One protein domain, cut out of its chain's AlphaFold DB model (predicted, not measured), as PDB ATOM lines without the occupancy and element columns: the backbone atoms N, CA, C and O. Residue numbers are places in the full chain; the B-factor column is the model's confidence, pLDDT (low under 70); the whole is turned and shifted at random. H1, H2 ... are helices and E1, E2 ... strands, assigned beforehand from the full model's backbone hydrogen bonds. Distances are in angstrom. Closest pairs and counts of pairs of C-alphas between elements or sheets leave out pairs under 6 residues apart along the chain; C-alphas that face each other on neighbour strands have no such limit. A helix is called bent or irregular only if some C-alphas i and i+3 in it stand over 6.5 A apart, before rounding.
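Overview. This is residues 15 to 88 of the 122 residues of an uncharacterized protein of Alphaproteobacteria bacterium RIFCSPHIGHO2_12_FULL_66_14 (UniProt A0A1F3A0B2). A long hairpin of two strands, E1 and E2, makes one arm of a flat, loosely built shape; at the end of the hairpin away from its turn, a loop-rich part with three separate helices, H1, H2 and H3, lies to one side and a short tail with H4 and H5 leads away to the other. No helix touches another, and residues 79 to 88, of which 80 to 85 belong to H5, stand free. The printed part has 74 residues, with five named helices and two named strands in the order H1 H2 H3 E1 E2 H4 H5; the class is mixed, helices and strands, and the sheet, in the order E1 - E2, is antiparallel. The whole is loose, with a radius of gyration of the C-alphas of 15.2 A and spans of 46 by 38 by 17 A.

Arrangement. H1, residues 15 to 18, and H2, residues 25 to 34, are apart. H3, residues 39 to 42, is apart from both. E1, residues 52 to 58, and E2, residues 64 to 71, form a hairpin, antiparallel at 164 degrees between their directions. N 53 and O 70 are 2.9 A apart and N 65 and O 57 are 2.8 A apart, both within hydrogen-bond range. E2 bends by 53 degrees at residue 67. The closest C-alphas of H3 and E2 are those of Asn 40 and Tyr 71, 5.5 A apart. H4, residues 75 to 78, comes nearest to E1 at the C-alphas of Val 53 and Val 75, 5.9 A apart. H5, residues 80 to 85, is close to H4 but not clearly touching it; their closest C-alphas, of Glu 76 and Tyr 82, are 6.9 A apart. H5 is apart from E1 and E2. In H2 and H5 every O i to N i+4 pair is within hydrogen-bond range; H1, H3 and H4 are too short for such a pair, and their single O i to N i+3 pair is within range in H1 and H4 but not in H3.

Along the chain. H1 begins at C-alpha 15, (11.606, -51.106, 7.230), and is 5.1 A long. H2 is 15.0 A long. H3 and H4 are neither bent nor irregular, but only just: they are 6.3 A and 6.1 A long from first to last C-alpha. E1 starts at C-alpha 52, (4.911, -41.652, 5.164), and is 19.8 A long; E2 is 20.3 A long. H5, 9.0 A long, ends at C-alpha 85, (-2.645, -24.535, -4.865).

Size, cuts and confidence. The two C-alphas farthest apart, of Ala 61 and Thr 88, are 47.0 A apart. The printed part has no cut, and no link is long. The mean pLDDT of the printed part is 84.8; residues 29 to 37 are under 70.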
ATOM      1  N   PHE A  15      11.608 -52.525   6.863       94.44
ATOM      2  CA  PHE A  15      11.606 -51.106   7.230       94.44
ATOM      3  C   PHE A  15      10.226 -50.441   7.071       94.44
ATOM      4  O   PHE A  15       9.710 -49.825   7.998       94.44
ATOM      5  N   ASN A  16       9.572 -50.584   5.916       93.06
ATOM      6  CA  ASN A  16       8.274 -49.945   5.680       93.06
ATOM      7  C   ASN A  16       7.163 -50.479   6.614       93.06
ATOM      8  O   ASN A  16       6.257 -49.736   7.004       93.06
ATOM      9  N   ARG A  17       7.232 -51.757   7.001       90.19
ATOM     10  CA  ARG A  17       6.326 -52.359   7.987       90.19
ATOM     11  C   ARG A  17       6.587 -51.810   9.386       90.19
ATOM     12  O   ARG A  17       5.632 -51.402  10.047       90.19
ATOM     13  N   ASP A  18       7.853 -51.718   9.793       91.31
ATOM     14  CA  ASP A  18       8.260 -51.187  11.103       91.31
ATOM     15  C   ASP A  18       7.794 -49.740  11.316       91.31
ATOM     16  O   ASP A  18       7.419 -49.351  12.422       91.31
ATOM     17  N   PHE A  19       7.752 -48.945  10.242       91.38
ATOM     18  CA  PHE A  19       7.264 -47.562  10.275       91.38
ATOM     19  C   PHE A  19       5.766 -47.410   9.990       91.38
ATOM     20  O   PHE A  19       5.276 -46.278   9.904       91.38
ATOM     21  N   GLY A  20       5.030 -48.521   9.884       90.00
ATOM     22  CA  GLY A  20       3.575 -48.530   9.765       90.00
ATOM     23  C   GLY A  20       3.072 -47.941   8.451       90.00
ATOM     24  O   GLY A  20       2.079 -47.213   8.456       90.00
ATOM     25  N   VAL A  21       3.767 -48.211   7.344       92.06
ATOM     26  CA  VAL A  21       3.355 -47.790   5.994       92.06
ATOM     27  C   VAL A  21       3.092 -48.953   5.035       92.06
ATOM     28  O   VAL A  21       2.387 -48.745   4.053       92.06
ATOM     29  N   THR A  22       3.545 -50.166   5.359       91.38
ATOM     30  CA  THR A  22       3.205 -51.408   4.643       91.38
ATOM     31  C   THR A  22       2.384 -52.335   5.537       91.38
ATOM     32  O   THR A  22       2.747 -52.550   6.693       91.38
ATOM     33  N   PHE A  23       1.324 -52.940   4.997       87.38
ATOM     34  CA  PHE A  23       0.393 -53.813   5.721       87.38
ATOM     35  C   PHE A  23       0.030 -55.055   4.897       87.38
ATOM     36  O   PHE A  23      -0.145 -54.955   3.685       87.38
ATOM     37  N   THR A  24      -0.144 -56.222   5.529       85.31
ATOM     38  CA  THR A  24      -0.826 -57.364   4.871       85.31
ATOM     39  C   THR A  24      -2.346 -57.228   4.925       85.31
ATOM     40  O   THR A  24      -2.902 -56.513   5.760       85.31
ATOM     41  N   ALA A  25      -3.034 -57.975   4.058       79.81
ATOM     42  CA  ALA A  25      -4.487 -58.123   4.104       79.81
ATOM     43  C   ALA A  25      -4.989 -58.600   5.485       79.81
ATOM     44  O   ALA A  25      -5.962 -58.051   6.001       79.81
ATOM     45  N   ASP A  26      -4.285 -59.549   6.111       76.81
ATOM     46  CA  ASP A  26      -4.640 -60.071   7.437       76.81
ATOM     47  C   ASP A  26      -4.462 -59.012   8.535       76.81
ATOM     48  O   ASP A  26      -5.369 -58.784   9.331       76.81
ATOM     49  N   GLU A  27      -3.353 -58.262   8.518       75.12
ATOM     50  CA  GLU A  27      -3.130 -57.156   9.460       75.12
ATOM     51  C   GLU A  27      -4.190 -56.065   9.319       75.12
ATOM     52  O   GLU A  27      -4.639 -55.506  10.318       75.12
ATOM     53  N   LYS A  28      -4.631 -55.764   8.093       71.19
ATOM     54  CA  LYS A  28      -5.759 -54.855   7.876       71.19
ATOM     55  C   LYS A  28      -7.036 -55.374   8.539       71.19
ATOM     56  O   LYS A  28      -7.733 -54.586   9.181       71.19
ATOM     57  N   GLY A  29      -7.327 -56.669   8.404       64.69
ATOM     58  CA  GLY A  29      -8.479 -57.327   9.024       64.69
ATOM     59  C   GLY A  29      -8.437 -57.294  10.554       64.69
ATOM     60  O   GLY A  29      -9.409 -56.893  11.191       64.69
ATOM     61  N   ASP A  30      -7.287 -57.613  11.144       62.62
ATOM     62  CA  ASP A  30      -7.098 -57.637  12.598       62.62
ATOM     63  C   ASP A  30      -7.146 -56.231  13.215       62.62
ATOM     64  O   ASP A  30      -7.735 -56.011  14.279       62.62
ATOM     65  N   LYS A  31      -6.577 -55.232  12.528       62.00
ATOM     66  CA  LYS A  31      -6.592 -53.828  12.974       62.00
ATOM     67  C   LYS A  31      -7.991 -53.210  12.925       62.00
ATOM     68  O   LYS A  31      -8.291 -52.356  13.758       62.00
ATOM     69  N   LEU A  32      -8.855 -53.666  12.013       60.06
ATOM     70  CA  LEU A  32     -10.281 -53.314  11.978       60.06
ATOM     71  C   LEU A  32     -11.066 -53.890  13.171       60.06
ATOM     72  O   LEU A  32     -12.091 -53.323  13.545       60.06
ATOM     73  N   ALA A  33     -10.592 -54.982  13.778       56.09
ATOM     74  CA  ALA A  33     -11.313 -55.721  14.813       56.09
ATOM     75  C   ALA A  33     -10.931 -55.364  16.268       56.09
ATOM     76  O   ALA A  33     -11.676 -55.730  17.177       56.09
ATOM     77  N   GLY A  34      -9.804 -54.673  16.526       55.19
ATOM     78  CA  GLY A  34      -9.219 -54.644  17.884       55.19
ATOM     79  C   GLY A  34      -8.454 -53.398  18.367       55.19
ATOM     80  O   GLY A  34      -7.900 -53.437  19.461       55.19
ATOM     81  N   GLY A  35      -8.419 -52.280  17.634       52.41
ATOM     82  CA  GLY A  35      -8.146 -50.957  18.238       52.41
ATOM     83  C   GLY A  35      -6.702 -50.591  18.641       52.41
ATOM     84  O   GLY A  35      -6.516 -49.580  19.316       52.41
ATOM     85  N   ALA A  36      -5.666 -51.328  18.231       52.81
ATOM     86  CA  ALA A  36      -4.274 -50.897  18.426       52.81
ATOM     87  C   ALA A  36      -3.784 -50.081  17.220       52.81
ATOM     88  O   ALA A  36      -3.690 -50.646  16.129       52.81
ATOM     89  N   ALA A  37      -3.468 -48.795  17.445       53.38
ATOM     90  CA  ALA A  37      -3.020 -47.781  16.477       53.38
ATOM     91  C   ALA A  37      -2.663 -48.341  15.088       53.38
ATOM     92  O   ALA A  37      -1.614 -48.953  14.868       53.38
ATOM     93  N   SER A  38      -3.601 -48.159  14.169       71.44
ATOM     94  CA  SER A  38      -3.462 -48.349  12.734       71.44
ATOM     95  C   SER A  38      -2.918 -47.054  12.104       71.44
ATOM     96  O   SER A  38      -2.829 -46.039  12.799       71.44
ATOM     97  N   TYR A  39      -2.449 -47.118  10.849       85.50
ATOM     98  CA  TYR A  39      -1.813 -46.024  10.091       85.50
ATOM     99  C   TYR A  39      -2.150 -44.601  10.576       85.50
ATOM    100  O   TYR A  39      -3.318 -44.251  10.764       85.50
ATOM    101  N   ASN A  40      -1.119 -43.761  10.742       87.25
ATOM    102  CA  ASN A  40      -1.252 -42.408  11.296       87.25
ATOM    103  C   ASN A  40      -1.822 -42.376  12.735       87.25
ATOM    104  O   ASN A  40      -2.637 -41.521  13.077       87.25
ATOM    105  N   TYR A  41      -1.395 -43.320  13.578       80.00
ATOM    106  CA  TYR A  41      -1.710 -43.402  15.013       80.00
ATOM    107  C   TYR A  41      -3.200 -43.520  15.380       80.00
ATOM    108  O   TYR A  41      -3.568 -43.254  16.526       80.00
ATOM    109  N   GLY A  42      -4.069 -43.949  14.463       72.50
ATOM    110  CA  GLY A  42      -5.490 -44.073  14.794       72.50
ATOM    111  C   GLY A  42      -6.452 -44.494  13.688       72.50
ATOM    112  O   GLY A  42      -7.641 -44.602  13.978       72.50
ATOM    113  N   GLY A  43      -6.004 -44.721  12.448       72.19
ATOM    114  CA  GLY A  43      -6.903 -45.009  11.325       72.19
ATOM    115  C   GLY A  43      -6.543 -46.274  10.554       72.19
ATOM    116  O   GLY A  43      -5.372 -46.585  10.355       72.19
ATOM    117  N   THR A  44      -7.548 -47.008  10.069       76.81
ATOM    118  CA  THR A  44      -7.312 -48.135   9.157       76.81
ATOM    119  C   THR A  44      -6.658 -47.631   7.869       76.81
ATOM    120  O   THR A  44      -7.189 -46.706   7.248       76.81
ATOM    121  N   PRO A  45      -5.537 -48.226   7.430       80.75
ATOM    122  CA  PRO A  45      -4.911 -47.829   6.182       80.75
ATOM    123  C   PRO A  45      -5.833 -48.157   4.990       80.75
ATOM    124  O   PRO A  45      -6.247 -49.310   4.839       80.75
ATOM    125  N   PRO A  46      -6.152 -47.192   4.107       78.56
ATOM    126  CA  PRO A  46      -6.928 -47.454   2.896       78.56
ATOM    127  C   PRO A  46      -6.189 -48.376   1.911       78.56
ATOM    128  O   PRO A  46      -6.817 -49.169   1.216       78.56
ATOM    129  N   GLY A  47      -4.854 -48.341   1.885       83.38
ATOM    130  CA  GLY A  47      -3.984 -49.136   1.008       83.38
ATOM    131  C   GLY A  47      -3.111 -50.126   1.781       83.38
ATOM    132  O   GLY A  47      -2.976 -50.015   2.993       83.38
ATOM    133  N   GLU A  48      -2.614 -51.166   1.111       88.50
ATOM    134  CA  GLU A  48      -1.563 -52.030   1.688       88.50
ATOM    135  C   GLU A  48      -0.242 -51.271   1.798       88.50
ATOM    136  O   GLU A  48       0.505 -51.474   2.742       88.50
ATOM    137  N   GLU A  49      -0.027 -50.336   0.876       89.88
ATOM    138  CA  GLU A  49       1.052 -49.361   0.899       89.88
ATOM    139  C   GLU A  49       0.474 -47.970   1.125       89.88
ATOM    140  O   GLU A  49      -0.468 -47.547   0.447       89.88
ATOM    141  N   MET A  50       1.047 -47.257   2.084       90.56
ATOM    142  CA  MET A  50       0.604 -45.942   2.513       90.56
ATOM    143  C   MET A  50       1.767 -44.948   2.519       90.56
ATOM    144  O   MET A  50       2.897 -45.318   2.811       90.56
ATOM    145  N   PRO A  51       1.544 -43.654   2.237       91.56
ATOM    146  CA  PRO A  51       2.626 -42.682   2.277       91.56
ATOM    147  C   PRO A  51       3.042 -42.354   3.716       91.56
ATOM    148  O   PRO A  51       2.199 -42.189   4.602       91.56
ATOM    149  N   GLY A  52       4.341 -42.169   3.924       93.31
ATOM    150  CA  GLY A  52       4.911 -41.652   5.164       93.31
ATOM    151  C   GLY A  52       6.236 -40.946   4.901       93.31
ATOM    152  O   GLY A  52       6.957 -41.282   3.963       93.31
ATOM    153  N   VAL A  53       6.541 -39.943   5.721       94.69
ATOM    154  CA  VAL A  53       7.825 -39.235   5.714       94.69
ATOM    155  C   VAL A  53       8.368 -39.235   7.131       94.69
ATOM    156  O   VAL A  53       7.739 -38.688   8.034       94.69
ATOM    157  N   SER A  54       9.555 -39.812   7.294       94.50
ATOM    158  CA  SER A  54      10.259 -39.895   8.571       94.50
ATOM    159  C   SER A  54      11.595 -39.166   8.492       94.50
ATOM    160  O   SER A  54      12.247 -39.171   7.447       94.50
ATOM    161  N   ALA A  55      12.028 -38.576   9.605       95.56
ATOM    162  CA  ALA A  55      13.394 -38.094   9.768       95.56
ATOM    163  C   ALA A  55      14.091 -38.869  10.884       95.56
ATOM    164  O   ALA A  55      13.509 -39.148  11.937       95.56
ATOM    165  N   PHE A  56      15.356 -39.188  10.635       96.75
ATOM    166  CA  PHE A  56      16.209 -39.888  11.577       96.75
ATOM    167  C   PHE A  56      17.437 -39.048  11.868       96.75
ATOM    168  O   PHE A  56      17.973 -38.378  10.983       96.75
ATOM    169  N   TRP A  57      17.899 -39.106  13.107       98.00
ATOM    170  CA  TRP A  57      19.144 -38.479  13.516       98.00
ATOM    171  C   TRP A  57      20.063 -39.526  14.122       98.00
ATOM    172  O   TRP A  57      19.609 -40.377  14.879       98.00
ATOM    173  N   ARG A  58      21.350 -39.466  13.785       98.00
ATOM    174  CA  ARG A  58      22.369 -40.340  14.358       98.00
ATOM    175  C   ARG A  58      23.313 -39.508  15.211       98.00
ATOM    176  O   ARG A  58      23.833 -38.510  14.717       98.00
ATOM    177  N   ASN A  59      23.528 -39.916  16.457       98.00
ATOM    178  CA  ASN A  59      24.464 -39.236  17.352       98.00
ATOM    179  C   ASN A  59      25.906 -39.746  17.186       98.00
ATOM    180  O   ASN A  59      26.169 -40.703  16.454       98.00
ATOM    181  N   ASP A  60      26.839 -39.124  17.909       98.31
ATOM    182  CA  ASP A  60      28.265 -39.478  17.872       98.31
ATOM    183  C   ASP A  60      28.557 -40.877  18.442       98.31
ATOM    184  O   ASP A  60      29.524 -41.520  18.037       98.31
ATOM    185  N   ALA A  61      27.702 -41.382  19.338       98.12
ATOM    186  CA  ALA A  61      27.777 -42.752  19.852       98.12
ATOM    187  C   ALA A  61      27.276 -43.799  18.835       98.12
ATOM    188  O   ALA A  61      27.447 -45.001  19.035       98.12
ATOM    189  N   GLY A  62      26.692 -43.354  17.720       97.94
ATOM    190  CA  GLY A  62      26.188 -44.197  16.647       97.94
ATOM    191  C   GLY A  62      24.731 -44.632  16.796       97.94
ATOM    192  O   GLY A  62      24.253 -45.353  15.920       97.94
ATOM    193  N   GLU A  63      24.032 -44.178  17.837       98.19
ATOM    194  CA  GLU A  63      22.611 -44.435  18.077       98.19
ATOM    195  C   GLU A  63      21.755 -43.664  17.070       98.19
ATOM    196  O   GLU A  63      22.063 -42.518  16.733       98.19
ATOM    197  N   VAL A  64      20.673 -44.285  16.595       97.56
ATOM    198  CA  VAL A  64      19.743 -43.691  15.629       97.56
ATOM    199  C   VAL A  64      18.410 -43.413  16.311       97.56
ATOM    200  O   VAL A  64      17.809 -44.297  16.914       97.56
ATOM    201  N   PHE A  65      17.938 -42.182  16.176       97.75
ATOM    202  CA  PHE A  65      16.700 -41.685  16.753       97.75
ATOM    203  C   PHE A  65      15.701 -41.401  15.643       97.75
ATOM    204  O   PHE A  65      16.036 -40.748  14.654       97.75
ATOM    205  N   HIS A  66      14.460 -41.842  15.830       96.25
ATOM    206  CA  HIS A  66      13.333 -41.457  14.988       96.25
ATOM    207  C   HIS A  66      12.744 -40.156  15.533       96.25
ATOM    208  O   HIS A  66      12.040 -40.148  16.539       96.25
ATOM    209  N   THR A  67      13.124 -39.030  14.930       96.75
ATOM    210  CA  THR A  67      12.874 -37.696  15.500       96.75
ATOM    211  C   THR A  67      11.615 -37.035  14.955       96.75
ATOM    212  O   THR A  67      11.107 -36.088  15.554       96.75
ATOM    213  N   TYR A  68      11.110 -37.517  13.822       94.44
ATOM    214  CA  TYR A  68       9.924 -36.982  13.173       94.44
ATOM    215  C   TYR A  68       9.257 -38.044  12.306       94.44
ATOM    216  O   TYR A  68       9.941 -38.808  11.625       94.44
ATOM    217  N   SER A  69       7.927 -38.012  12.278       92.69
ATOM    218  CA  SER A  69       7.106 -38.736  11.316       92.69
ATOM    219  C   SER A  69       5.868 -37.932  10.952       92.69
ATOM    220  O   SER A  69       5.248 -37.299  11.807       92.69
ATOM    221  N   THR A  70       5.464 -38.023   9.691       92.19
ATOM    222  CA  THR A  70       4.134 -37.625   9.233       92.19
ATOM    223  C   THR A  70       3.604 -38.624   8.213       92.19
ATOM    224  O   THR A  70       4.366 -39.249   7.475       92.19
ATOM    225  N   TYR A  71       2.286 -38.777   8.188       91.12
ATOM    226  CA  TYR A  71       1.566 -39.768   7.403       91.12
ATOM    227  C   TYR A  71       0.337 -39.102   6.786       91.12
ATOM    228  O   TYR A  71      -0.241 -38.189   7.367       91.12
ATOM    229  N   GLY A  72      -0.090 -39.566   5.617       86.69
ATOM    230  CA  GLY A  72      -1.299 -39.083   4.956       86.69
ATOM    231  C   GLY A  72      -1.189 -37.594   4.643       86.69
ATOM    232  O   GLY A  72      -0.276 -37.184   3.932       86.69
ATOM    233  N   ARG A  73      -2.096 -36.773   5.189       81.62
ATOM    234  CA  ARG A  73      -1.965 -35.308   5.124       81.62
ATOM    235  C   ARG A  73      -0.817 -34.869   6.041       81.62
ATOM    236  O   ARG A  73      -0.846 -35.090   7.245       81.62
ATOM    237  N   GLY A  74       0.172 -34.216   5.452       83.62
ATOM    238  CA  GLY A  74       1.435 -33.796   6.052       83.62
ATOM    239  C   GLY A  74       2.642 -34.176   5.188       83.62
ATOM    240  O   GLY A  74       3.632 -33.441   5.159       83.62
ATOM    241  N   VAL A  75       2.538 -35.254   4.397       90.62
ATOM    242  CA  VAL A  75       3.607 -35.707   3.483       90.62
ATOM    243  C   VAL A  75       3.844 -34.744   2.311       90.62
ATOM    244  O   VAL A  75       4.844 -34.860   1.604       90.62
ATOM    245  N   GLU A  76       2.985 -33.732   2.138       86.56
ATOM    246  CA  GLU A  76       3.141 -32.652   1.158       86.56
ATOM    247  C   GLU A  76       4.426 -31.837   1.335       86.56
ATOM    248  O   GLU A  76       4.786 -31.078   0.438       86.56
ATOM    249  N   VAL A  77       5.164 -32.016   2.436       83.06
ATOM    250  CA  VAL A  77       6.545 -31.517   2.558       83.06
ATOM    251  C   VAL A  77       7.437 -31.984   1.397       83.06
ATOM    252  O   VAL A  77       8.325 -31.251   0.975       83.06
ATOM    253  N   MET A  78       7.152 -33.155   0.819       85.69
ATOM    254  CA  MET A  78       7.833 -33.665  -0.376       85.69
ATOM    255  C   MET A  78       7.087 -33.337  -1.685       85.69
ATOM    256  O   MET A  78       7.599 -33.612  -2.769       85.69
ATOM    257  N   MET A  79       5.893 -32.730  -1.615       83.75
ATOM    258  CA  MET A  79       5.017 -32.409  -2.753       83.75
ATOM    259  C   MET A  79       4.545 -30.947  -2.709       83.75
ATOM    260  O   MET A  79       3.420 -30.632  -2.317       83.75
ATOM    261  N   HIS A  80       5.397 -30.036  -3.180       80.62
ATOM    262  CA  HIS A  80       5.150 -28.589  -3.130       80.62
ATOM    263  C   HIS A  80       3.889 -28.125  -3.883       80.62
ATOM    264  O   HIS A  80       3.337 -27.077  -3.553       80.62
ATOM    265  N   SER A  81       3.407 -28.892  -4.864       86.31
ATOM    266  CA  SER A  81       2.270 -28.518  -5.715       86.31
ATOM    267  C   SER A  81       1.013 -28.166  -4.916       86.31
ATOM    268  O   SER A  81       0.382 -27.152  -5.197       86.31
ATOM    269  N   TYR A  82       0.669 -28.935  -3.878       84.94
ATOM    270  CA  TYR A  82      -0.534 -28.655  -3.086       84.94
ATOM    271  C   TYR A  82      -0.416 -27.384  -2.258       84.94
ATOM    272  O   TYR A  82      -1.375 -26.628  -2.163       84.94
ATOM    273  N   ARG A  83       0.776 -27.107  -1.717       87.06
ATOM    274  CA  ARG A  83       1.031 -25.860  -0.989       87.06
ATOM    275  C   ARG A  83       0.904 -24.643  -1.896       87.06
ATOM    276  O   ARG A  83       0.469 -23.602  -1.429       87.06
ATOM    277  N   LEU A  84       1.255 -24.769  -3.177       89.44
ATOM    278  CA  LEU A  84       1.049 -23.703  -4.157       89.44
ATOM    279  C   LEU A  84      -0.435 -23.512  -4.492       89.44
ATOM    280  O   LEU A  84      -0.886 -22.375  -4.585       89.44
ATOM    281  N   LEU A  85      -1.198 -24.600  -4.633       89.56
ATOM    282  CA  LEU A  85      -2.645 -24.535  -4.865       89.56
ATOM    283  C   LEU A  85      -3.385 -23.881  -3.689       89.56
ATOM    284  O   LEU A  85      -4.260 -23.049  -3.920       89.56
ATOM    285  N   ASP A  86      -2.968 -24.166  -2.451       89.56
ATOM    286  CA  ASP A  86      -3.508 -23.554  -1.225       89.56
ATOM    287  C   ASP A  86      -3.389 -22.017  -1.208       89.56
ATOM    288  O   ASP A  86      -4.171 -21.351  -0.534       89.56
ATOM    289  N   LEU A  87      -2.430 -21.437  -1.942       92.56
ATOM    290  CA  LEU A  87      -2.269 -19.978  -2.050       92.56
ATOM    291  C   LEU A  87      -3.295 -19.330  -2.989       92.56
ATOM    292  O   LEU A  87      -3.444 -18.108  -2.991       92.56
ATOM    293  N   THR A  88      -3.963 -20.118  -3.831       93.12
ATOM    294  CA  THR A  88      -4.926 -19.615  -4.812       93.12
ATOM    295  C   THR A  88      -6.318 -19.478  -4.195       93.12
ATOM    296  O   THR A  88      -6.667 -20.183  -3.254       93.12
TER     297      THR A  88